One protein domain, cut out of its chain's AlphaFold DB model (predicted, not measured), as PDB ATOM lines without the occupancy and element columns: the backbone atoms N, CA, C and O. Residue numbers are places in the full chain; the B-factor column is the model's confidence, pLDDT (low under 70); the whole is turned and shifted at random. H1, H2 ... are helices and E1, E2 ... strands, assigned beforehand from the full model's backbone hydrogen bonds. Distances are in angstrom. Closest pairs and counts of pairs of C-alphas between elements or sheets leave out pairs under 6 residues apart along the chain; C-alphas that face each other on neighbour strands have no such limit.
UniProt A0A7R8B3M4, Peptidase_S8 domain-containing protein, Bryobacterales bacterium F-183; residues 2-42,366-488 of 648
ATOM      1  N   LYS A   2      91.264 114.077  81.235       30.55
ATOM      2  CA  LYS A   2      92.281 114.867  81.976       30.55
ATOM      3  C   LYS A   2      91.920 115.270  83.425       30.55
ATOM      4  O   LYS A   2      92.793 115.744  84.138       30.55
ATOM      5  N   ASN A   3      90.688 115.021  83.891       33.81
ATOM      6  CA  ASN A   3      90.240 115.406  85.246       33.81
ATOM      7  C   ASN A   3      90.201 114.259  86.273       33.81
ATOM      8  O   ASN A   3      90.087 114.536  87.461       33.81
ATOM      9  N   LEU A   4      90.348 112.991  85.859       31.55
ATOM     10  CA  LEU A   4      90.463 111.867  86.803       31.55
ATOM     11  C   LEU A   4      91.891 111.682  87.340       31.55
ATOM     12  O   LEU A   4      92.071 111.206  88.453       31.55
ATOM     13  N   VAL A   5      92.909 112.114  86.591       31.88
ATOM     14  CA  VAL A   5      94.317 111.894  86.961       31.88
ATOM     15  C   VAL A   5      94.756 112.793  88.125       31.88
ATOM     16  O   VAL A   5      95.625 112.403  88.891       31.88
ATOM     17  N   ARG A   6      94.114 113.953  88.338       33.12
ATOM     18  CA  ARG A   6      94.526 114.928  89.368       33.12
ATOM     19  C   ARG A   6      93.983 114.636  90.777       33.12
ATOM     20  O   ARG A   6      94.627 115.006  91.753       33.12
ATOM     21  N   ILE A   7      92.833 113.959  90.880       35.47
ATOM     22  CA  ILE A   7      92.200 113.566  92.159       35.47
ATOM     23  C   ILE A   7      92.833 112.277  92.704       35.47
ATOM     24  O   ILE A   7      93.029 112.137  93.909       35.47
ATOM     25  N   VAL A   8      93.233 111.369  91.810       34.94
ATOM     26  CA  VAL A   8      93.945 110.143  92.192       34.94
ATOM     27  C   VAL A   8      95.366 110.464  92.669       34.94
ATOM     28  O   VAL A   8      95.840 109.827  93.601       34.94
ATOM     29  N   THR A   9      96.020 111.509  92.146       36.03
ATOM     30  CA  THR A   9      97.360 111.904  92.609       36.03
ATOM     31  C   THR A   9      97.382 112.570  93.986       36.03
ATOM     32  O   THR A   9      98.331 112.340  94.714       36.03
ATOM     33  N   THR A  10      96.375 113.339  94.415       39.06
ATOM     34  CA  THR A  10      96.373 113.917  95.779       39.06
ATOM     35  C   THR A  10      96.006 112.895  96.851       39.06
ATOM     36  O   THR A  10      96.602 112.916  97.924       39.06
ATOM     37  N   ALA A  11      95.100 111.957  96.555       36.12
ATOM     38  CA  ALA A  11      94.791 110.843  97.452       36.12
ATOM     39  C   ALA A  11      95.940 109.819  97.523       36.12
ATOM     40  O   ALA A  11      96.258 109.341  98.605       36.12
ATOM     41  N   ALA A  12      96.612 109.531  96.401       35.50
ATOM     42  CA  ALA A  12      97.769 108.634  96.365       35.50
ATOM     43  C   ALA A  12      99.053 109.281  96.904       35.50
ATOM     44  O   ALA A  12      99.891 108.573  97.445       35.50
ATOM     45  N   VAL A  13      99.214 110.608  96.821       38.69
ATOM     46  CA  VAL A  13     100.305 111.323  97.507       38.69
ATOM     47  C   VAL A  13     100.025 111.416  99.012       38.69
ATOM     48  O   VAL A  13     100.949 111.230  99.792       38.69
ATOM     49  N   ALA A  14      98.768 111.580  99.444       38.91
ATOM     50  CA  ALA A  14      98.394 111.483 100.860       38.91
ATOM     51  C   ALA A  14      98.553 110.053 101.419       38.91
ATOM     52  O   ALA A  14      99.041 109.883 102.530       38.91
ATOM     53  N   ALA A  15      98.216 109.022 100.637       35.62
ATOM     54  CA  ALA A  15      98.421 107.616 101.001       35.62
ATOM     55  C   ALA A  15      99.896 107.176 100.889       35.62
ATOM     56  O   ALA A  15     100.364 106.365 101.683       35.62
ATOM     57  N   GLY A  16     100.647 107.734  99.936       28.78
ATOM     58  CA  GLY A  16     102.076 107.480  99.731       28.78
ATOM     59  C   GLY A  16     102.970 108.178 100.757       28.78
ATOM     60  O   GLY A  16     103.990 107.621 101.144       28.78
ATOM     61  N   LEU A  17     102.554 109.341 101.271       36.66
ATOM     62  CA  LEU A  17     103.164 109.982 102.444       36.66
ATOM     63  C   LEU A  17     102.738 109.303 103.758       36.66
ATOM     64  O   LEU A  17     103.519 109.275 104.703       36.66
ATOM     65  N   ALA A  18     101.551 108.687 103.812       38.53
ATOM     66  CA  ALA A  18     101.114 107.891 104.963       38.53
ATOM     67  C   ALA A  18     101.929 106.595 105.149       38.53
ATOM     68  O   ALA A  18     102.076 106.130 106.276       38.53
ATOM     69  N   ALA A  19     102.520 106.045 104.083       33.66
ATOM     70  CA  ALA A  19     103.367 104.851 104.160       33.66
ATOM     71  C   ALA A  19     104.768 105.109 104.764       33.66
ATOM     72  O   ALA A  19     105.476 104.160 105.090       33.66
ATOM     73  N   GLN A  20     105.170 106.374 104.937       34.56
ATOM     74  CA  GLN A  20     106.452 106.776 105.543       34.56
ATOM     75  C   GLN A  20     106.289 107.566 106.859       34.56
ATOM     76  O   GLN A  20     107.282 107.985 107.445       34.56
ATOM     77  N   ALA A  21     105.061 107.729 107.368       38.09
ATOM     78  CA  ALA A  21     104.740 108.547 108.549       38.09
ATOM     79  C   ALA A  21     104.500 107.736 109.845       38.09
ATOM     80  O   ALA A  21     103.802 108.193 110.748       38.09
ATOM     81  N   GLN A  22     105.035 106.517 109.950       51.47
ATOM     82  CA  GLN A  22     104.566 105.532 110.936       51.47
ATOM     83  C   GLN A  22     105.294 105.540 112.294       51.47
ATOM     84  O   GLN A  22     104.964 104.733 113.160       51.47
ATOM     85  N   GLN A  23     106.251 106.446 112.523       71.00
ATOM     86  CA  GLN A  23     106.931 106.577 113.816       71.00
ATOM     87  C   GLN A  23     107.026 108.041 114.238       71.00
ATOM     88  O   GLN A  23     107.568 108.879 113.518       71.00
ATOM     89  N   ILE A  24     106.507 108.344 115.429       85.44
ATOM     90  CA  ILE A  24     106.772 109.615 116.102       85.44
ATOM     91  C   ILE A  24     108.287 109.655 116.383       85.44
ATOM     92  O   ILE A  24     108.797 108.710 116.989       85.44
ATOM     93  N   PRO A  25     109.026 110.699 115.958       89.25
ATOM     94  CA  PRO A  25     110.458 110.802 116.214       89.25
ATOM     95  C   PRO A  25     110.780 110.685 117.704       89.25
ATOM     96  O   PRO A  25     110.070 111.256 118.534       89.25
ATOM     97  N   GLN A  26     111.899 110.034 118.041       87.25
ATOM     98  CA  GLN A  26     112.309 109.847 119.437       87.25
ATOM     99  C   GLN A  26     112.374 111.173 120.207       87.25
ATOM    100  O   GLN A  26     111.873 111.252 121.317       87.25
ATOM    101  N   ALA A  27     112.863 112.252 119.586       90.56
ATOM    102  CA  ALA A  27     112.901 113.575 120.214       90.56
ATOM    103  C   ALA A  27     111.508 114.117 120.604       90.56
ATOM    104  O   ALA A  27     111.377 114.853 121.580       90.56
ATOM    105  N   THR A  28     110.458 113.775 119.851       91.50
ATOM    106  CA  THR A  28     109.074 114.123 120.205       91.50
ATOM    107  C   THR A  28     108.557 113.210 121.315       91.50
ATOM    108  O   THR A  28     107.901 113.693 122.235       91.50
ATOM    109  N   LEU A  29     108.884 111.914 121.277       89.56
ATOM    110  CA  LEU A  29     108.555 110.972 122.352       89.56
ATOM    111  C   LEU A  29     109.215 111.364 123.683       89.56
ATOM    112  O   LEU A  29     108.568 111.309 124.726       89.56
ATOM    113  N   ASP A  30     110.457 111.842 123.651       88.81
ATOM    114  CA  ASP A  30     111.185 112.322 124.829       88.81
ATOM    115  C   ASP A  30     110.509 113.553 125.450       88.81
ATOM    116  O   ASP A  30     110.432 113.661 126.674       88.81
ATOM    117  N   LYS A  31     109.953 114.449 124.620       92.50
ATOM    118  CA  LYS A  31     109.132 115.582 125.081       92.50
ATOM    119  C   LYS A  31     107.825 115.120 125.723       92.50
ATOM    120  O   LYS A  31     107.441 115.655 126.756       92.50
ATOM    121  N   ILE A  32     107.152 114.113 125.159       91.69
ATOM    122  CA  ILE A  32     105.958 113.513 125.781       91.69
ATOM    123  C   ILE A  32     106.323 112.913 127.150       91.69
ATOM    124  O   ILE A  32     105.649 113.180 128.143       91.69
ATOM    125  N   ALA A  33     107.439 112.184 127.240       89.44
ATOM    126  CA  ALA A  33     107.938 111.641 128.503       89.44
ATOM    127  C   ALA A  33     108.333 112.737 129.514       89.44
ATOM    128  O   ALA A  33     108.138 112.575 130.716       89.44
ATOM    129  N   GLU A  34     108.872 113.869 129.053       91.56
ATOM    130  CA  GLU A  34     109.137 115.044 129.889       91.56
ATOM    131  C   GLU A  34     107.854 115.620 130.506       91.56
ATOM    132  O   GLU A  34     107.845 115.889 131.708       91.56
ATOM    133  N   VAL A  35     106.761 115.718 129.736       91.94
ATOM    134  CA  VAL A  35     105.445 116.135 130.259       91.94
ATOM    135  C   VAL A  35     104.957 115.173 131.339       91.94
ATOM    136  O   VAL A  35     104.559 115.615 132.414       91.94
ATOM    137  N   GLY A  36     105.041 113.863 131.103       90.44
ATOM    138  CA  GLY A  36     104.614 112.875 132.092       90.44
ATOM    139  C   GLY A  36     105.468 112.882 133.373       90.44
ATOM    140  O   GLY A  36     104.936 112.735 134.475       90.44
ATOM    141  N   ARG A  37     106.778 113.154 133.269       89.25
ATOM    142  CA  ARG A  37     107.645 113.366 134.445       89.25
ATOM    143  C   ARG A  37     107.269 114.626 135.219       89.25
ATOM    144  O   ARG A  37     107.241 114.576 136.442       89.25
ATOM    145  N   LEU A  38     106.952 115.726 134.535       91.12
ATOM    146  CA  LEU A  38     106.431 116.934 135.178       91.12
ATOM    147  C   LEU A  38     105.103 116.640 135.892       91.12
ATOM    148  O   LEU A  38     104.943 117.008 137.057       91.12
ATOM    149  N   LYS A  39     104.199 115.904 135.238       91.12
ATOM    150  CA  LYS A  39     102.913 115.461 135.795       91.12
ATOM    151  C   LYS A  39     103.076 114.621 137.071       91.12
ATOM    152  O   LYS A  39     102.324 114.793 138.024       91.12
ATOM    153  N   ALA A  40     104.117 113.793 137.157       90.50
ATOM    154  CA  ALA A  40     104.433 113.030 138.369       90.50
ATOM    155  C   ALA A  40     104.889 113.897 139.566       90.50
ATOM    156  O   ALA A  40     104.946 113.400 140.688       90.50
ATOM    157  N   THR A  41     105.219 115.176 139.349       92.31
ATOM    158  CA  THR A  41     105.665 116.114 140.402       92.31
ATOM    159  C   THR A  41     104.579 117.087 140.865       92.31
ATOM    160  O   THR A  41     104.871 118.000 141.637       92.31
ATOM    161  N   LEU A  42     103.343 116.937 140.377       92.19
ATOM    162  CA  LEU A  42     102.251 117.853 140.700       92.19
ATOM    163  C   LEU A  42     101.848 117.767 142.168       92.19
ATOM    164  O   LEU A  42     101.650 116.677 142.714       92.19
ATOM    165  N   THR A 366      84.656 111.694 114.820       96.94
ATOM    166  CA  THR A 366      84.629 110.888 116.044       96.94
ATOM    167  C   THR A 366      85.310 109.541 115.843       96.94
ATOM    168  O   THR A 366      85.216 108.936 114.776       96.94
ATOM    169  N   TRP A 367      85.981 109.059 116.884       97.69
ATOM    170  CA  TRP A 367      86.410 107.673 117.019       97.69
ATOM    171  C   TRP A 367      85.996 107.141 118.391       97.69
ATOM    172  O   TRP A 367      86.214 107.802 119.407       97.69
ATOM    173  N   GLN A 368      85.404 105.952 118.423       97.31
ATOM    174  CA  GLN A 368      84.985 105.271 119.639       97.31
ATOM    175  C   GLN A 368      85.441 103.807 119.600       97.31
ATOM    176  O   GLN A 368      85.193 103.097 118.626       97.31
ATOM    177  N   GLY A 369      86.108 103.353 120.658       97.38
ATOM    178  CA  GLY A 369      86.671 102.005 120.739       97.38
ATOM    179  C   GLY A 369      87.422 101.776 122.044       97.38
ATOM    180  O   GLY A 369      87.588 102.699 122.836       97.38
ATOM    181  N   ASP A 370      87.871 100.549 122.286       98.00
ATOM    182  CA  ASP A 370      88.665 100.245 123.480       98.00
ATOM    183  C   ASP A 370      90.100 100.742 123.331       98.00
ATOM    184  O   ASP A 370      90.704 100.651 122.259       98.00
ATOM    185  N   PHE A 371      90.676 101.232 124.427       96.88
ATOM    186  CA  PHE A 371      92.099 101.494 124.479       96.88
ATOM    187  C   PHE A 371      92.869 100.187 124.275       96.88
ATOM    188  O   PHE A 371      92.781  99.247 125.065       96.88
ATOM    189  N   VAL A 372      93.682 100.164 123.225       93.44
ATOM    190  CA  VAL A 372      94.662  99.117 122.956       93.44
ATOM    191  C   VAL A 372      96.046  99.744 123.037       93.44
ATOM    192  O   VAL A 372      96.296 100.760 122.389       93.44
ATOM    193  N   SER A 373      96.945  99.148 123.822       89.50
ATOM    194  CA  SER A 373      98.344  99.582 123.870       89.50
ATOM    195  C   SER A 373      99.052  99.240 122.558       89.50
ATOM    196  O   SER A 373      98.921  98.130 122.042       89.50
ATOM    197  N   ALA A 374      99.846 100.173 122.036       81.69
ATOM    198  CA  ALA A 374     100.685  99.945 120.860       81.69
ATOM    199  C   ALA A 374     101.956  99.105 121.132       81.69
ATOM    200  O   ALA A 374     102.676  98.764 120.193       81.69
ATOM    201  N   GLY A 375     102.237  98.735 122.390       65.44
ATOM    202  CA  GLY A 375     103.404  97.925 122.763       65.44
ATOM    203  C   GLY A 375     104.761  98.582 122.450       65.44
ATOM    204  O   GLY A 375     104.863  99.787 122.237       65.44
ATOM    205  N   ALA A 376     105.837  97.784 122.411       43.84
ATOM    206  CA  ALA A 376     107.223  98.252 122.254       43.84
ATOM    207  C   ALA A 376     107.528  98.983 120.925       43.84
ATOM    208  O   ALA A 376     108.509  99.715 120.859       43.84
ATOM    209  N   ALA A 377     106.670  98.864 119.903       41.78
ATOM    210  CA  ALA A 377     106.763  99.646 118.663       41.78
ATOM    211  C   ALA A 377     106.378 101.138 118.839       41.78
ATOM    212  O   ALA A 377     106.516 101.919 117.900       41.78
ATOM    213  N   GLY A 378     105.934 101.521 120.046       50.78
ATOM    214  CA  GLY A 378     105.897 102.891 120.576       50.78
ATOM    215  C   GLY A 378     106.440 103.025 122.016       50.78
ATOM    216  O   GLY A 378     106.490 104.133 122.536       50.78
ATOM    217  N   GLY A 379     106.871 101.918 122.640       49.34
ATOM    218  CA  GLY A 379     107.482 101.857 123.973       49.34
ATOM    219  C   GLY A 379     106.532 102.125 125.149       49.34
ATOM    220  O   GLY A 379     105.488 102.756 125.009       49.34
ATOM    221  N   VAL A 380     106.923 101.673 126.350       55.97
ATOM    222  CA  VAL A 380     106.581 102.424 127.567       55.97
ATOM    223  C   VAL A 380     107.412 103.692 127.474       55.97
ATOM    224  O   VAL A 380     108.643 103.617 127.501       55.97
ATOM    225  N   LEU A 381     106.770 104.848 127.341       62.31
ATOM    226  CA  LEU A 381     107.483 106.099 127.544       62.31
ATOM    227  C   LEU A 381     107.802 106.140 129.034       62.31
ATOM    228  O   LEU A 381     106.890 106.258 129.849       62.31
ATOM    229  N   THR A 382     109.064 105.941 129.418       63.28
ATOM    230  CA  THR A 382     109.455 105.937 130.833       63.28
ATOM    231  C   THR A 382     109.054 107.269 131.466       63.28
ATOM    232  O   THR A 382     109.636 108.309 131.161       63.28
ATOM    233  N   GLY A 383     108.030 107.238 132.323       63.16
ATOM    234  CA  GLY A 383     107.410 108.424 132.918       63.16
ATOM    235  C   GLY A 383     106.315 109.106 132.080       63.16
ATOM    236  O   GLY A 383     105.716 110.042 132.585       63.16
ATOM    237  N   GLY A 384     106.033 108.655 130.852       68.19
ATOM    238  CA  GLY A 384     105.053 109.231 129.915       68.19
ATOM    239  C   GLY A 384     103.854 108.346 129.535       68.19
ATOM    240  O   GLY A 384     102.953 108.842 128.875       68.19
ATOM    241  N   GLY A 385     103.817 107.066 129.923       84.25
ATOM    242  CA  GLY A 385     102.647 106.191 129.727       84.25
ATOM    243  C   GLY A 385     102.671 105.309 128.470       84.25
ATOM    244  O   GLY A 385     103.724 105.059 127.875       84.25
ATOM    245  N   LEU A 386     101.497 104.781 128.101       89.38
ATOM    246  CA  LEU A 386     101.281 103.828 127.005       89.38
ATOM    247  C   LEU A 386     100.522 104.479 125.844       89.38
ATOM    248  O   LEU A 386      99.370 104.871 126.003       89.38
ATOM    249  N   LEU A 387     101.120 104.515 124.653       91.38
ATOM    250  CA  LEU A 387     100.458 105.030 123.450       91.38
ATOM    251  C   LEU A 387      99.279 104.150 123.014       91.38
ATOM    252  O   LEU A 387      99.357 102.915 123.048       91.38
ATOM    253  N   HIS A 388      98.213 104.799 122.544       93.25
ATOM    254  CA  HIS A 388      97.071 104.123 121.943       93.25
ATOM    255  C   HIS A 388      97.372 103.636 120.516       93.25
ATOM    256  O   HIS A 388      97.997 104.334 119.717       93.25
ATOM    257  N   ASN A 389      96.888 102.440 120.183       91.44
ATOM    258  CA  ASN A 389      96.928 101.856 118.848       91.44
ATOM    259  C   ASN A 389      95.603 102.081 118.101       91.44
ATOM    260  O   ASN A 389      94.608 101.414 118.383       91.44
ATOM    261  N   TRP A 390      95.623 102.924 117.070       90.00
ATOM    262  CA  TRP A 390      94.476 103.250 116.214       90.00
ATOM    263  C   TRP A 390      94.218 102.219 115.094       90.00
ATOM    264  O   TRP A 390      93.599 102.540 114.083       90.00
ATOM    265  N   GLY A 391      94.702 100.980 115.233       86.62
ATOM    266  CA  GLY A 391      94.559  99.929 114.214       86.62
ATOM    267  C   GLY A 391      95.773  99.792 113.289       86.62
ATOM    268  O   GLY A 391      95.626  99.690 112.075       86.62
ATOM    269  N   GLY A 392      96.978  99.790 113.865       84.94
ATOM    270  CA  GLY A 392      98.262  99.642 113.165       84.94
ATOM    271  C   GLY A 392      99.124 100.910 113.148       84.94
ATOM    272  O   GLY A 392     100.171 100.937 112.500       84.94
ATOM    273  N   THR A 393      98.695 101.965 113.843       87.69
ATOM    274  CA  THR A 393      99.411 103.240 113.966       87.69
ATOM    275  C   THR A 393      99.139 103.884 115.327       87.69
ATOM    276  O   THR A 393      98.097 103.644 115.932       87.69
ATOM    277  N   VAL A 394     100.070 104.709 115.807       90.00
ATOM    278  CA  VAL A 394      99.962 105.449 117.083       90.00
ATOM    279  C   VAL A 394      99.389 106.860 116.924       90.00
ATOM    280  O   VAL A 394      99.231 107.584 117.903       90.00
ATOM    281  N   VAL A 395      99.063 107.253 115.690       93.06
ATOM    282  CA  VAL A 395      98.495 108.567 115.372       93.06
ATOM    283  C   VAL A 395      97.181 108.434 114.608       93.06
ATOM    284  O   VAL A 395      97.037 107.566 113.748       93.06
ATOM    285  N   ASN A 396      96.254 109.354 114.855       95.56
ATOM    286  CA  ASN A 396      95.115 109.616 113.976       95.56
ATOM    287  C   ASN A 396      95.330 110.959 113.267       95.56
ATOM    288  O   ASN A 396      96.005 111.834 113.802       95.56
ATOM    289  N   VAL A 397      94.797 111.144 112.063       95.88
ATOM    290  CA  VAL A 397      95.073 112.347 111.261       95.88
ATOM    291  C   VAL A 397      93.836 113.220 111.209       95.88
ATOM    292  O   VAL A 397      92.774 112.753 110.797       95.88
ATOM    293  N   LEU A 398      93.982 114.500 111.543       94.81
ATOM    294  CA  LEU A 398      92.968 115.510 111.281       94.81
ATOM    295  C   LEU A 398      92.884 115.729 109.766       94.81
ATOM    296  O   LEU A 398      93.728 116.388 109.167       94.81
ATOM    297  N   THR A 399      91.879 115.159 109.110       94.00
ATOM    298  CA  THR A 399      91.666 115.340 107.664       94.00
ATOM    299  C   THR A 399      91.000 116.676 107.361       94.00
ATOM    300  O   THR A 399      91.112 117.191 106.248       94.00
ATOM    301  N   LEU A 400      90.344 117.263 108.366       89.06
ATOM    302  CA  LEU A 400      89.731 118.571 108.271       89.06
ATOM    303  C   LEU A 400      89.725 119.295 109.612       89.06
ATOM    304  O   LEU A 400      89.197 118.766 110.582       89.06
ATOM    305  N   ALA A 401      90.245 120.522 109.625       88.81
ATOM    306  CA  ALA A 401      90.213 121.420 110.773       88.81
ATOM    307  C   ALA A 401      89.153 122.515 110.556       88.81
ATOM    308  O   ALA A 401      89.425 123.552 109.951       88.81
ATOM    309  N   SER A 402      87.922 122.257 110.995       84.88
ATOM    310  CA  SER A 402      86.784 123.199 110.908       84.88
ATOM    311  C   SER A 402      86.004 123.340 112.213       84.88
ATOM    312  O   SER A 402      85.052 124.114 112.286       84.88
ATOM    313  N   GLY A 403      86.416 122.588 113.224       84.12
ATOM    314  CA  GLY A 403      85.819 122.498 114.540       84.12
ATOM    315  C   GLY A 403      86.850 122.693 115.645       84.12
ATOM    316  O   GLY A 403      88.056 122.574 115.418       84.12
ATOM    317  N   ASN A 404      86.353 123.022 116.830       83.00
ATOM    318  CA  ASN A 404      87.104 123.256 118.060       83.00
ATOM    319  C   ASN A 404      86.088 123.145 119.216       83.00
ATOM    320  O   ASN A 404      85.014 123.740 119.086       83.00
ATOM    321  N   PRO A 405      86.378 122.425 120.314       91.50
ATOM    322  CA  PRO A 405      87.636 121.751 120.655       91.50
ATOM    323  C   PRO A 405      87.753 120.306 120.165       91.50
ATOM    324  O   PRO A 405      86.799 119.739 119.639       91.50
ATOM    325  N   ILE A 406      88.927 119.694 120.356       94.56
ATOM    326  CA  ILE A 406      89.081 118.233 120.297       94.56
ATOM    327  C   ILE A 406      89.032 117.701 121.728       94.56
ATOM    328  O   ILE A 406      89.759 118.183 122.596       94.56
ATOM    329  N   THR A 407      88.178 116.712 121.970       96.12
ATOM    330  CA  THR A 407      87.939 116.120 123.290       96.12
ATOM    331  C   THR A 407      88.239 114.630 123.284       96.12
ATOM    332  O   THR A 407      87.879 113.944 122.327       96.12
ATOM    333  N   LEU A 408      88.816 114.127 124.372       97.94
ATOM    334  CA  LEU A 408      88.982 112.705 124.659       97.94
ATOM    335  C   LEU A 408      88.248 112.372 125.964       97.94
ATOM    336  O   LEU A 408      88.391 113.079 126.955       97.94
ATOM    337  N   LYS A 409      87.445 111.310 125.954       97.94
ATOM    338  CA  LYS A 409      86.658 110.834 127.101       97.94
ATOM    339  C   LYS A 409      86.809 109.330 127.252       97.94
ATOM    340  O   LYS A 409      86.967 108.647 126.241       97.94
ATOM    341  N   TRP A 410      86.708 108.801 128.467       98.38
ATOM    342  CA  TRP A 410      86.818 107.359 128.712       98.38
ATOM    343  C   TRP A 410      85.774 106.820 129.687       98.38
ATOM    344  O   TRP A 410      85.097 107.576 130.378       98.38
ATOM    345  N   SER A 411      85.589 105.498 129.701       98.19
ATOM    346  CA  SER A 411      84.517 104.809 130.435       98.19
ATOM    347  C   SER A 411      84.758 104.643 131.942       98.19
ATOM    348  O   SER A 411      84.428 103.608 132.527       98.19
ATOM    349  N   ASP A 412      85.273 105.682 132.590       97.88
ATOM    350  CA  ASP A 412      85.158 105.860 134.040       97.88
ATOM    351  C   ASP A 412      83.843 106.576 134.399       97.88
ATOM    352  O   ASP A 412      83.237 107.221 133.535       97.88
ATOM    353  N   PRO A 413      83.348 106.447 135.643       95.81
ATOM    354  CA  PRO A 413      82.185 107.207 136.073       95.81
ATOM    355  C   PRO A 413      82.524 108.702 136.155       95.81
ATOM    356  O   PRO A 413      83.642 109.087 136.515       95.81
ATOM    357  N   LEU A 414      81.542 109.558 135.856       92.56
ATOM    358  CA  LEU A 414      81.676 111.003 136.057       92.56
ATOM    359  C   LEU A 414      82.028 111.291 137.518       92.56
ATOM    360  O   LEU A 414      81.481 110.677 138.435       92.56
ATOM    361  N   SER A 415      82.926 112.252 137.721       89.06
ATOM    362  CA  SER A 415      83.433 112.683 139.023       89.06
ATOM    363  C   SER A 415      84.099 111.578 139.853       89.06
ATOM    364  O   SER A 415      84.201 111.697 141.076       89.06
ATOM    365  N   GLY A 416      84.526 110.502 139.193       91.75
ATOM    366  CA  GLY A 416      85.132 109.325 139.804       91.75
ATOM    367  C   GLY A 416      86.220 108.701 138.934       91.75
ATOM    368  O   GLY A 416      86.463 107.499 139.039       91.75
ATOM    369  N   SER A 417      86.842 109.483 138.045       94.75
ATOM    370  CA  SER A 417      87.884 108.984 137.146       94.75
ATOM    371  C   SER A 417      89.180 108.734 137.899       94.75
ATOM    372  O   SER A 417      89.776 109.673 138.424       94.75
ATOM    373  N   ALA A 418      89.609 107.475 137.930       93.81
ATOM    374  CA  ALA A 418      90.871 107.023 138.527       93.81
ATOM    375  C   ALA A 418      91.842 106.455 137.478       93.81
ATOM    376  O   ALA A 418      92.935 106.006 137.816       93.81
ATOM    377  N   ASN A 419      91.419 106.429 136.214       96.25
ATOM    378  CA  ASN A 419      92.286 106.191 135.074       96.25
ATOM    379  C   ASN A 419      92.593 107.530 134.428       96.25
ATOM    380  O   ASN A 419      91.714 108.390 134.335       96.25
ATOM    381  N   ASP A 420      93.833 107.674 133.994       95.38
ATOM    382  CA  ASP A 420      94.380 108.937 133.543       95.38
ATOM    383  C   ASP A 420      94.890 108.774 132.109       95.38
ATOM    384  O   ASP A 420      95.826 108.009 131.844       95.38
ATOM    385  N   TYR A 421      94.212 109.455 131.188       96.62
ATOM    386  CA  TYR A 421      94.546 109.482 129.774       96.62
ATOM    387  C   TYR A 421      94.960 110.890 129.382       96.62
ATOM    388  O   TYR A 421      94.312 111.848 129.773       96.62
ATOM    389  N   ASP A 422      95.959 110.995 128.509       95.56
ATOM    390  CA  ASP A 422      96.449 112.272 127.998       95.56
ATOM    391  C   ASP A 422      96.186 112.403 126.489       95.56
ATOM    392  O   ASP A 422      96.134 111.412 125.745       95.56
ATOM    393  N   LEU A 423      96.070 113.648 126.019       95.88
ATOM    394  CA  LEU A 423      95.804 114.004 124.626       95.88
ATOM    395  C   LEU A 423      96.854 114.988 124.091       95.88
ATOM    396  O   LEU A 423      97.081 116.056 124.654       95.88
ATOM    397  N   TYR A 424      97.436 114.674 122.937       94.75
ATOM    398  CA  TYR A 424      98.426 115.507 122.257       94.75
ATOM    399  C   TYR A 424      98.013 115.768 120.812       94.75
ATOM    400  O   TYR A 424      97.512 114.878 120.121       94.75
ATOM    401  N   ILE A 425      98.301 116.980 120.336       95.62
ATOM    402  CA  ILE A 425      98.210 117.333 118.919       95.62
ATOM    403  C   ILE A 425      99.603 117.665 118.409       95.62
ATOM    404  O   ILE A 425     100.262 118.551 118.952       95.62
ATOM    405  N   LEU A 426     100.045 116.980 117.359       95.44
ATOM    406  CA  LEU A 426     101.326 117.198 116.692       95.44
ATOM    407  C   LEU A 426     101.114 117.843 115.318       95.44
ATOM    408  O   LEU A 426     100.027 117.782 114.744       95.44
ATOM    409  N   ASN A 427     102.168 118.437 114.765       94.25
ATOM    410  CA  ASN A 427     102.186 118.806 113.351       94.25
ATOM    411  C   ASN A 427     102.194 117.560 112.441       94.25
ATOM    412  O   ASN A 427     102.433 116.438 112.887       94.25
ATOM    413  N   SER A 428     101.991 117.768 111.140       93.94
ATOM    414  CA  SER A 428     101.882 116.687 110.149       93.94
ATOM    415  C   SER A 428     103.122 115.808 109.980       93.94
ATOM    416  O   SER A 428     103.020 114.710 109.443       93.94
ATOM    417  N   THR A 429     104.288 116.263 110.443       93.25
ATOM    418  CA  THR A 429     105.548 115.504 110.420       93.25
ATOM    419  C   THR A 429     105.892 114.868 111.769       93.25
ATOM    420  O   THR A 429     106.982 114.324 111.913       93.25
ATOM    421  N   ALA A 430     105.007 114.964 112.771       92.50
ATOM    422  CA  ALA A 430     105.210 114.492 114.146       92.50
ATOM    423  C   ALA A 430     106.443 115.077 114.874       92.50
ATOM    424  O   ALA A 430     106.838 114.580 115.927       92.50
ATOM    425  N   THR A 431     107.068 116.138 114.356       93.19
ATOM    426  CA  THR A 431     108.291 116.741 114.925       93.19
ATOM    427  C   THR A 431     108.008 117.805 115.985       93.19
ATOM    428  O   THR A 431     108.891 118.143 116.773       93.19
ATOM    429  N   THR A 432     106.790 118.349 116.004       93.06
ATOM    430  CA  THR A 432     106.397 119.437 116.906       93.06
ATOM    431  C   THR A 432     105.090 119.094 117.601       93.06
ATOM    432  O   THR A 432     104.081 118.866 116.935       93.06
ATOM    433  N   ILE A 433     105.095 119.132 118.935       94.12
ATOM    434  CA  ILE A 433     103.876 119.131 119.749       94.12
ATOM    435  C   ILE A 433     103.269 120.529 119.661       94.12
ATOM    436  O   ILE A 433     103.923 121.514 119.990       94.12
ATOM    437  N   LYS A 434     102.031 120.617 119.181       93.06
ATOM    438  CA  LYS A 434     101.280 121.867 119.039       93.06
ATOM    439  C   LYS A 434     100.413 122.143 120.254       93.06
ATOM    440  O   LYS A 434     100.262 123.305 120.614       93.06
ATOM    441  N   ARG A 435      99.797 121.111 120.838       92.56
ATOM    442  CA  ARG A 435      98.901 121.215 122.001       92.56
ATOM    443  C   ARG A 435      98.998 119.962 122.858       92.56
ATOM    444  O   ARG A 435      99.273 118.884 122.330       92.56
ATOM    445  N   VAL A 436      98.724 120.130 124.146       92.25
ATOM    446  CA  VAL A 436      98.649 119.053 125.134       92.25
ATOM    447  C   VAL A 436      97.419 119.257 126.014       92.25
ATOM    448  O   VAL A 436      97.042 120.399 126.283       92.25
ATOM    449  N   SER A 437      96.818 118.158 126.448       93.44
ATOM    450  CA  SER A 437      95.872 118.106 127.554       93.44
ATOM    451  C   SER A 437      96.253 116.916 128.420       93.44
ATOM    452  O   SER A 437      96.283 115.788 127.923       93.44
ATOM    453  N   THR A 438      96.680 117.208 129.643       92.06
ATOM    454  CA  THR A 438      97.235 116.230 130.578       92.06
ATOM    455  C   THR A 438      96.753 116.475 132.007       92.06
ATOM    456  O   THR A 438      97.560 116.492 132.947       92.06
ATOM    457  N   GLY A 439      95.461 116.771 132.178       88.62
ATOM    458  CA  GLY A 439      94.861 116.938 133.504       88.62
ATOM    459  C   GLY A 439      95.074 115.684 134.354       88.62
ATOM    460  O   GLY A 439      95.254 114.599 133.822       88.62
ATOM    461  N   PHE A 440      95.134 115.819 135.678       91.06
ATOM    462  CA  PHE A 440      95.348 114.658 136.548       91.06
ATOM    463  C   PHE A 440      94.006 114.031 136.937       91.06
ATOM    464  O   PHE A 440      93.104 114.748 137.382       91.06
ATOM    465  N   GLN A 441      93.870 112.706 136.832       91.94
ATOM    466  CA  GLN A 441      92.676 111.988 137.303       91.94
ATOM    467  C   GLN A 441      93.011 111.049 138.469       91.94
ATOM    468  O   GLN A 441      93.471 109.924 138.296       91.94
ATOM    469  N   SER A 442      92.758 111.538 139.687       87.50
ATOM    470  CA  SER A 442      93.097 110.895 140.967       87.50
ATOM    471  C   SER A 442      91.932 110.167 141.646       87.50
ATOM    472  O   SER A 442      92.043 109.764 142.804       87.50
ATOM    473  N   GLY A 443      90.802 110.006 140.957       89.44
ATOM    474  CA  GLY A 443      89.592 109.356 141.468       89.44
ATOM    475  C   GLY A 443      88.435 110.308 141.757       89.44
ATOM    476  O   GLY A 443      87.423 109.872 142.295       89.44
ATOM    477  N   THR A 444      88.564 111.599 141.439       83.62
ATOM    478  CA  THR A 444      87.552 112.612 141.794       83.62
ATOM    479  C   THR A 444      87.145 113.538 140.646       83.62
ATOM    480  O   THR A 444      86.131 114.237 140.730       83.62
ATOM    481  N   GLN A 445      87.932 113.533 139.575       89.75
ATOM    482  CA  GLN A 445      87.751 114.308 138.360       89.75
ATOM    483  C   GLN A 445      86.856 113.557 137.365       89.75
ATOM    484  O   GLN A 445      86.639 112.346 137.474       89.75
ATOM    485  N   ASP A 446      86.336 114.281 136.378       91.25
ATOM    486  CA  ASP A 446      85.659 113.681 135.227       91.25
ATOM    487  C   ASP A 446      86.668 113.029 134.246       91.25
ATOM    488  O   ASP A 446      87.794 113.516 134.118       91.25
ATOM    489  N   PRO A 447      86.284 111.953 133.528       95.44
ATOM    490  CA  PRO A 447      87.127 111.283 132.536       95.44
ATOM    491  C   PRO A 447      87.176 112.065 131.220       95.44
ATOM    492  O   PRO A 447      86.508 111.711 130.241       95.44
ATOM    493  N   PHE A 448      87.893 113.187 131.233       94.19
ATOM    494  CA  PHE A 448      87.835 114.193 130.183       94.19
ATOM    495  C   PHE A 448      89.169 114.912 129.987       94.19
ATOM    496  O   PHE A 448      89.684 115.548 130.901       94.19
ATOM    497  N   GLU A 449      89.642 114.902 128.745       94.69
ATOM    498  CA  GLU A 449      90.716 115.757 128.255       94.69
ATOM    499  C   GLU A 449      90.214 116.617 127.096       94.69
ATOM    500  O   GLU A 449      89.393 116.193 126.273       94.69
ATOM    501  N   VAL A 450      90.736 117.840 127.002       92.50
ATOM    502  CA  VAL A 450      90.326 118.805 125.978       92.50
ATOM    503  C   VAL A 450      91.496 119.639 125.486       92.50
ATOM    504  O   VAL A 450      92.222 120.256 126.263       92.50
ATOM    505  N   VAL A 451      91.667 119.696 124.170       89.62
ATOM    506  CA  VAL A 451      92.571 120.646 123.523       89.62
ATOM    507  C   VAL A 451      91.748 121.649 122.731       89.62
ATOM    508  O   VAL A 451      91.018 121.306 121.797       89.62
ATOM    509  N   SER A 452      91.891 122.908 123.124       83.25
ATOM    510  CA  SER A 452      91.224 124.050 122.509       83.25
ATOM    511  C   SER A 452      92.261 124.988 121.898       83.25
ATOM    512  O   SER A 452      93.380 125.104 122.401       83.25
ATOM    513  N   GLY A 453      91.889 125.695 120.834       70.62
ATOM    514  CA  GLY A 453      92.668 126.830 120.338       70.62
ATOM    515  C   GLY A 453      92.778 126.912 118.822       70.62
ATOM    516  O   GLY A 453      92.473 125.978 118.083       70.62
ATOM    517  N   ASN A 454      93.229 128.075 118.355       69.38
ATOM    518  CA  ASN A 454      93.420 128.346 116.936       69.38
ATOM    519  C   ASN A 454      94.719 127.715 116.410       69.38
ATOM    520  O   ASN A 454      95.666 127.470 117.157       69.38
ATOM    521  N   GLY A 455      94.787 127.510 115.094       80.88
ATOM    522  CA  GLY A 455      96.004 127.055 114.415       80.88
ATOM    523  C   GLY A 455      96.099 125.546 114.199       80.88
ATOM    524  O   GLY A 455      97.129 125.081 113.708       80.88
ATOM    525  N   LEU A 456      95.046 124.785 114.516       89.06
ATOM    526  CA  LEU A 456      94.903 123.417 114.023       89.06
ATOM    527  C   LEU A 456      94.616 123.432 112.518       89.06
ATOM    528  O   LEU A 456      93.844 124.260 112.034       89.06
ATOM    529  N   VAL A 457      95.257 122.535 111.775       91.12
ATOM    530  CA  VAL A 457      95.156 122.449 110.313       91.12
ATOM    531  C   VAL A 457      95.019 121.000 109.866       91.12
ATOM    532  O   VAL A 457      95.437 120.074 110.559       91.12
ATOM    533  N   ALA A 458      94.441 120.795 108.681       92.06
ATOM    534  CA  ALA A 458      94.421 119.472 108.071       92.06
ATOM    535  C   ALA A 458      95.856 118.930 107.929       92.06
ATOM    536  O   ALA A 458      96.754 119.644 107.478       92.06
ATOM    537  N   GLY A 459      96.054 117.672 108.313       93.62
ATOM    538  CA  GLY A 459      97.351 117.011 108.401       93.62
ATOM    539  C   GLY A 459      97.928 116.956 109.816       93.62
ATOM    540  O   GLY A 459      98.801 116.127 110.037       93.62
ATOM    541  N   ASP A 460      97.452 117.769 110.766       95.50
ATOM    542  CA  ASP A 460      97.844 117.617 112.173       95.50
ATOM    543  C   ASP A 460      97.499 116.212 112.695       95.50
ATOM    544  O   ASP A 460      96.519 115.587 112.274       95.50
ATOM    545  N   LEU A 461      98.317 115.721 113.623       96.38
ATOM    546  CA  LEU A 461      98.237 114.363 114.148       96.38
ATOM    547  C   LEU A 461      97.705 114.376 115.579       96.38
ATOM    548  O   LEU A 461      98.130 115.186 116.395       96.38
ATOM    549  N   ILE A 462      96.800 113.455 115.884       96.38
ATOM    550  CA  ILE A 462      96.202 113.253 117.201       96.38
ATOM    551  C   ILE A 462      96.842 112.020 117.828       96.38
ATOM    552  O   ILE A 462      96.879 110.954 117.211       96.38
ATOM    553  N   VAL A 463      97.311 112.169 119.063       94.75
ATOM    554  CA  VAL A 463      97.913 111.094 119.852       94.75
ATOM    555  C   VAL A 463      97.225 111.051 121.206       94.75
ATOM    556  O   VAL A 463      97.109 112.077 121.870       94.75
ATOM    557  N   SER A 464      96.780 109.865 121.612       94.56
ATOM    558  CA  SER A 464      96.293 109.609 122.965       94.56
ATOM    559  C   SER A 464      97.153 108.551 123.639       94.56
ATOM    560  O   SER A 464      97.713 107.664 122.980       94.56
ATOM    561  N   LEU A 465      97.267 108.648 124.958       92.00
ATOM    562  CA  LEU A 465      97.998 107.681 125.764       92.00
ATOM    563  C   LEU A 465      97.304 107.441 127.101       92.00
ATOM    564  O   LEU A 465      96.556 108.290 127.572       92.00
ATOM    565  N   LEU A 466      97.552 106.273 127.685       94.44
ATOM    566  CA  LEU A 466      97.190 105.926 129.056       94.44
ATOM    567  C   LEU A 466      98.397 106.228 129.947       94.44
ATOM    568  O   LEU A 466      99.404 105.516 129.868       94.44
ATOM    569  N   TRP A 467      98.316 107.280 130.760       93.12
ATOM    570  CA  TRP A 467      99.385 107.662 131.681       93.12
ATOM    571  C   TRP A 467      99.425 106.718 132.885       93.12
ATOM    572  O   TRP A 467     100.478 106.159 133.204       93.12
ATOM    573  N   SER A 468      98.268 106.468 133.507       92.19
ATOM    574  CA  SER A 468      98.137 105.500 134.599       92.19
ATOM    575  C   SER A 468      96.740 104.881 134.669       92.19
ATOM    576  O   SER A 468      95.755 105.468 134.224       92.19
ATOM    577  N   GLY A 469      96.655 103.675 135.232       94.12
ATOM    578  CA  GLY A 469      95.402 102.940 135.390       94.12
ATOM    579  C   GLY A 469      95.248 101.790 134.394       94.12
ATOM    580  O   GLY A 469      96.216 101.130 134.015       94.12
ATOM    581  N   ALA A 470      94.007 101.514 134.015       94.62
ATOM    582  CA  ALA A 470      93.578 100.381 133.219       94.62
ATOM    583  C   ALA A 470      93.001 100.816 131.855       94.62
ATOM    584  O   ALA A 470      92.447 101.914 131.722       94.62
ATOM    585  N   PRO A 471      93.059  99.932 130.841       95.50
ATOM    586  CA  PRO A 471      92.357 100.125 129.578       95.50
ATOM    587  C   PRO A 471      90.854 100.367 129.773       95.50
ATOM    588  O   PRO A 471      90.187  99.662 130.536       95.50
ATOM    589  N   ARG A 472      90.324 101.350 129.046       98.12
ATOM    590  CA  ARG A 472      88.912 101.752 129.033       98.12
ATOM    591  C   ARG A 472      88.407 101.902 127.606       98.12
ATOM    592  O   ARG A 472      89.199 102.027 126.674       98.12
ATOM    593  N   ALA A 473      87.089 101.937 127.443       98.44
ATOM    594  CA  ALA A 473      86.498 102.445 126.217       98.44
ATOM    595  C   ALA A 473      86.766 103.948 126.129       98.44
ATOM    596  O   ALA A 473      86.621 104.662 127.120       98.44
ATOM    597  N   LEU A 474      87.151 104.412 124.949       98.50
ATOM    598  CA  LEU A 474      87.495 105.790 124.645       98.50
ATOM    599  C   LEU A 474      86.507 106.378 123.640       98.50
ATOM    600  O   LEU A 474      85.978 105.678 122.774       98.50
ATOM    601  N   ASN A 475      86.308 107.687 123.723       98.31
ATOM    602  CA  ASN A 475      85.658 108.499 122.710       98.31
ATOM    603  C   ASN A 475      86.523 109.731 122.434       98.31
ATOM    604  O   ASN A 475      86.698 110.582 123.304       98.31
ATOM    605  N   LEU A 476      87.067 109.809 121.223       98.06
ATOM    606  CA  LEU A 476      87.697 111.005 120.681       98.06
ATOM    607  C   LEU A 476      86.671 111.712 119.796       98.06
ATOM    608  O   LEU A 476      86.164 111.098 118.861       98.06
ATOM    609  N   ALA A 477      86.420 112.996 120.030       96.69
ATOM    610  CA  ALA A 477      85.550 113.811 119.189       96.69
ATOM    611  C   ALA A 477      86.238 115.129 118.836       96.69
ATOM    612  O   ALA A 477      86.742 115.838 119.701       96.69
ATOM    613  N   THR A 478      86.250 115.468 117.551       94.12
ATOM    614  CA  THR A 478      86.873 116.706 117.049       94.12
ATOM    615  C   THR A 478      85.882 117.854 116.832       94.12
ATOM    616  O   THR A 478      86.266 118.912 116.339       94.12
ATOM    617  N   ASN A 479      84.608 117.636 117.184       91.50
ATOM    618  CA  ASN A 479      83.530 118.628 117.226       91.50
ATOM    619  C   ASN A 479      83.453 119.520 115.976       91.50
ATOM    620  O   ASN A 479      83.787 120.703 116.031       91.50
ATOM    621  N   ARG A 480      82.954 118.960 114.861       90.31
ATOM    622  CA  ARG A 480      82.819 119.579 113.514       90.31
ATOM    623  C   ARG A 480      84.084 119.607 112.651       90.31
ATOM    624  O   ARG A 480      84.067 120.159 111.549       90.31
ATOM    625  N   SER A 481      85.168 119.008 113.122       92.12
ATOM    626  CA  SER A 481      86.328 118.622 112.310       92.12
ATOM    627  C   SER A 481      86.177 117.179 111.795       92.12
ATOM    628  O   SER A 481      85.148 116.546 112.023       92.12
ATOM    629  N   ARG A 482      87.164 116.658 111.050       94.19
ATOM    630  CA  ARG A 482      87.157 115.270 110.536       94.19
ATOM    631  C   ARG A 482      88.487 114.579 110.769       94.19
ATOM    632  O   ARG A 482      89.534 115.223 110.699       94.19
ATOM    633  N   ILE A 483      88.439 113.264 110.969       94.88
ATOM    634  CA  ILE A 483      89.622 112.423 111.190       94.88
ATOM    635  C   ILE A 483      89.683 111.257 110.201       94.88
ATOM    636  O   ILE A 483      88.659 110.854 109.642       94.88
ATOM    637  N   SER A 484      90.880 110.729 109.948       95.25
ATOM    638  CA  SER A 484      91.090 109.630 108.994       95.25
ATOM    639  C   SER A 484      90.539 108.305 109.517       95.25
ATOM    640  O   SER A 484      89.816 107.613 108.801       95.25
ATOM    641  N   ILE A 485      90.835 107.975 110.775       95.94
ATOM    642  CA  ILE A 485      90.356 106.767 111.445       95.94
ATOM    643  C   ILE A 485      89.154 107.178 112.291       95.94
ATOM    644  O   ILE A 485      89.297 107.579 113.443       95.94
ATOM    645  N   ASN A 486      87.970 107.149 111.684       96.38
ATOM    646  CA  ASN A 486      86.710 107.533 112.325       96.38
ATOM    647  C   ASN A 486      85.770 106.336 112.522       96.38
ATOM    648  O   ASN A 486      85.838 105.340 111.793       96.38
ATOM    649  N   THR A 487      84.854 106.465 113.472       97.12
ATOM    650  CA  THR A 487      83.725 105.561 113.719       97.12
ATOM    651  C   THR A 487      82.412 106.335 113.623       97.12
ATOM    652  O   THR A 487      82.391 107.521 113.289       97.12
ATOM    653  N   ASP A 488      81.315 105.636 113.884       96.19
ATOM    654  CA  ASP A 488      80.044 106.258 114.230       96.19
ATOM    655  C   ASP A 488      80.014 106.687 115.712       96.19
ATOM    656  O   ASP A 488      81.077 106.835 116.332       96.19
TER     657      ASP A 488
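Overview. This is residues 2 to 42 and 366 to 488 of the 648 residues of the protein "Peptidase_S8 domain-containing protein" of Bryobacterales bacterium F-183 (UniProt A0A7R8B3M4). Two sheets lie face to face as a sandwich, a strongly twisted one of E2, E3, E5, E6 and E8 and a smaller one of E1, E9, E4 and E7. Helix H2 packs beside the strands of the twisted sheet, and residues 2 to 13, of which 5 to 13 belong to H1, stick out as a free arm that makes the long axis. The printed part has 164 residues, with two named helices followed by nine named strands, in the order H1, H2, E1 to E9; the class is mixed, helices and strands, with 75 residues, under half, in named elements. The smaller sheet has the order E1, E9, E4, E7, all antiparallel, while the larger one is branched at E8, with antiparallel neighbour pairs. The whole is compact, with a radius of gyration of the C-alphas of 16.1 A, yet elongated, spanning 60 by 31 by 28 A.

Arrangement. In the branched sheet, E8, residues 461 to 468, has three neighbours. E5, residues 420 to 426, lies on one side of it, antiparallel at 158 degrees, with N 424 and O 463 2.8 A apart. On the other side are E2, residues 385 to 387, beside residues 465 to 467, with N 386 and O 466 2.8 A apart, and E3, residues 396 to 400, beside residues 461 to 462, with N 396 and O 462 2.9 A apart. E6, residues 433 to 437, forms a hairpin with E5, with N 425 and O 435 2.9 A apart. The second sheet has edge strands E1, residues 366 to 370, and E7, residues 448 to 451, with E9, residues 473 to 477, and E4, residues 406 to 410, as inner strands. Across the neighbour strands E1 and E9, N 367 and O 476 are 2.8 A apart, across E9 and E4, N 409 and O 475 are 2.8 A apart, and across E4 and E7, N 408 and O 449 are 2.9 A apart, each pair within hydrogen-bond range. The two sheets form a sandwich, two sheets face to face, 9.6 A centre to centre where they face each other, with strands at 28 degrees. Between them, the closest C-alphas of E5 and E7 are those of Leu 423 and Glu 449, 6.5 A apart. H2, residues 26 to 39, is on the branched sheet at a height over the sheet of 7.7 A, but over none of its strands, only just, with 2 of its C-alphas falling on E5 and 2 on E8. Its closest C-alphas to E2 are those of Gly 36 and Gly 385, 7.4 A apart. H1, residues 5 to 18, is on neither sheet and is apart from H2. Each O i to N i+4 pair is within hydrogen-bond range in H2, and 9 of 10 are in H1.

Along the chain. H1 and H2 each measure 19.7 A from first to last C-alpha; H1 begins at C-alpha 5, (94.317, 111.894, 86.961). E8, the longest strand, measures 22.3 A from C-alpha 461 at (98.237, 114.363, 114.148), and E5 measures 20.0 A. E4, E1 and E9 measure 13.9, 13.6 and 13.4 A; E3, E6, E7 and E2 are shorter. E9 ends at C-alpha 477, (85.550, 113.811, 119.189).

Size, cuts and confidence. The C-alphas farthest apart are those of Lys 2 and Thr 444, 60.0 A. Without residues 2 to 13 the body spans 43 by 32 by 27 A. Residues 43 to 365 are not printed, and C-alphas 42 and 366 are 31.1 A apart across this cut. The link from E1 to E2, residues 371 to 384, is long. The mean pLDDT of the printed part is 82.7; residues 2 to 22, 375 to 384 and 454 are under 70.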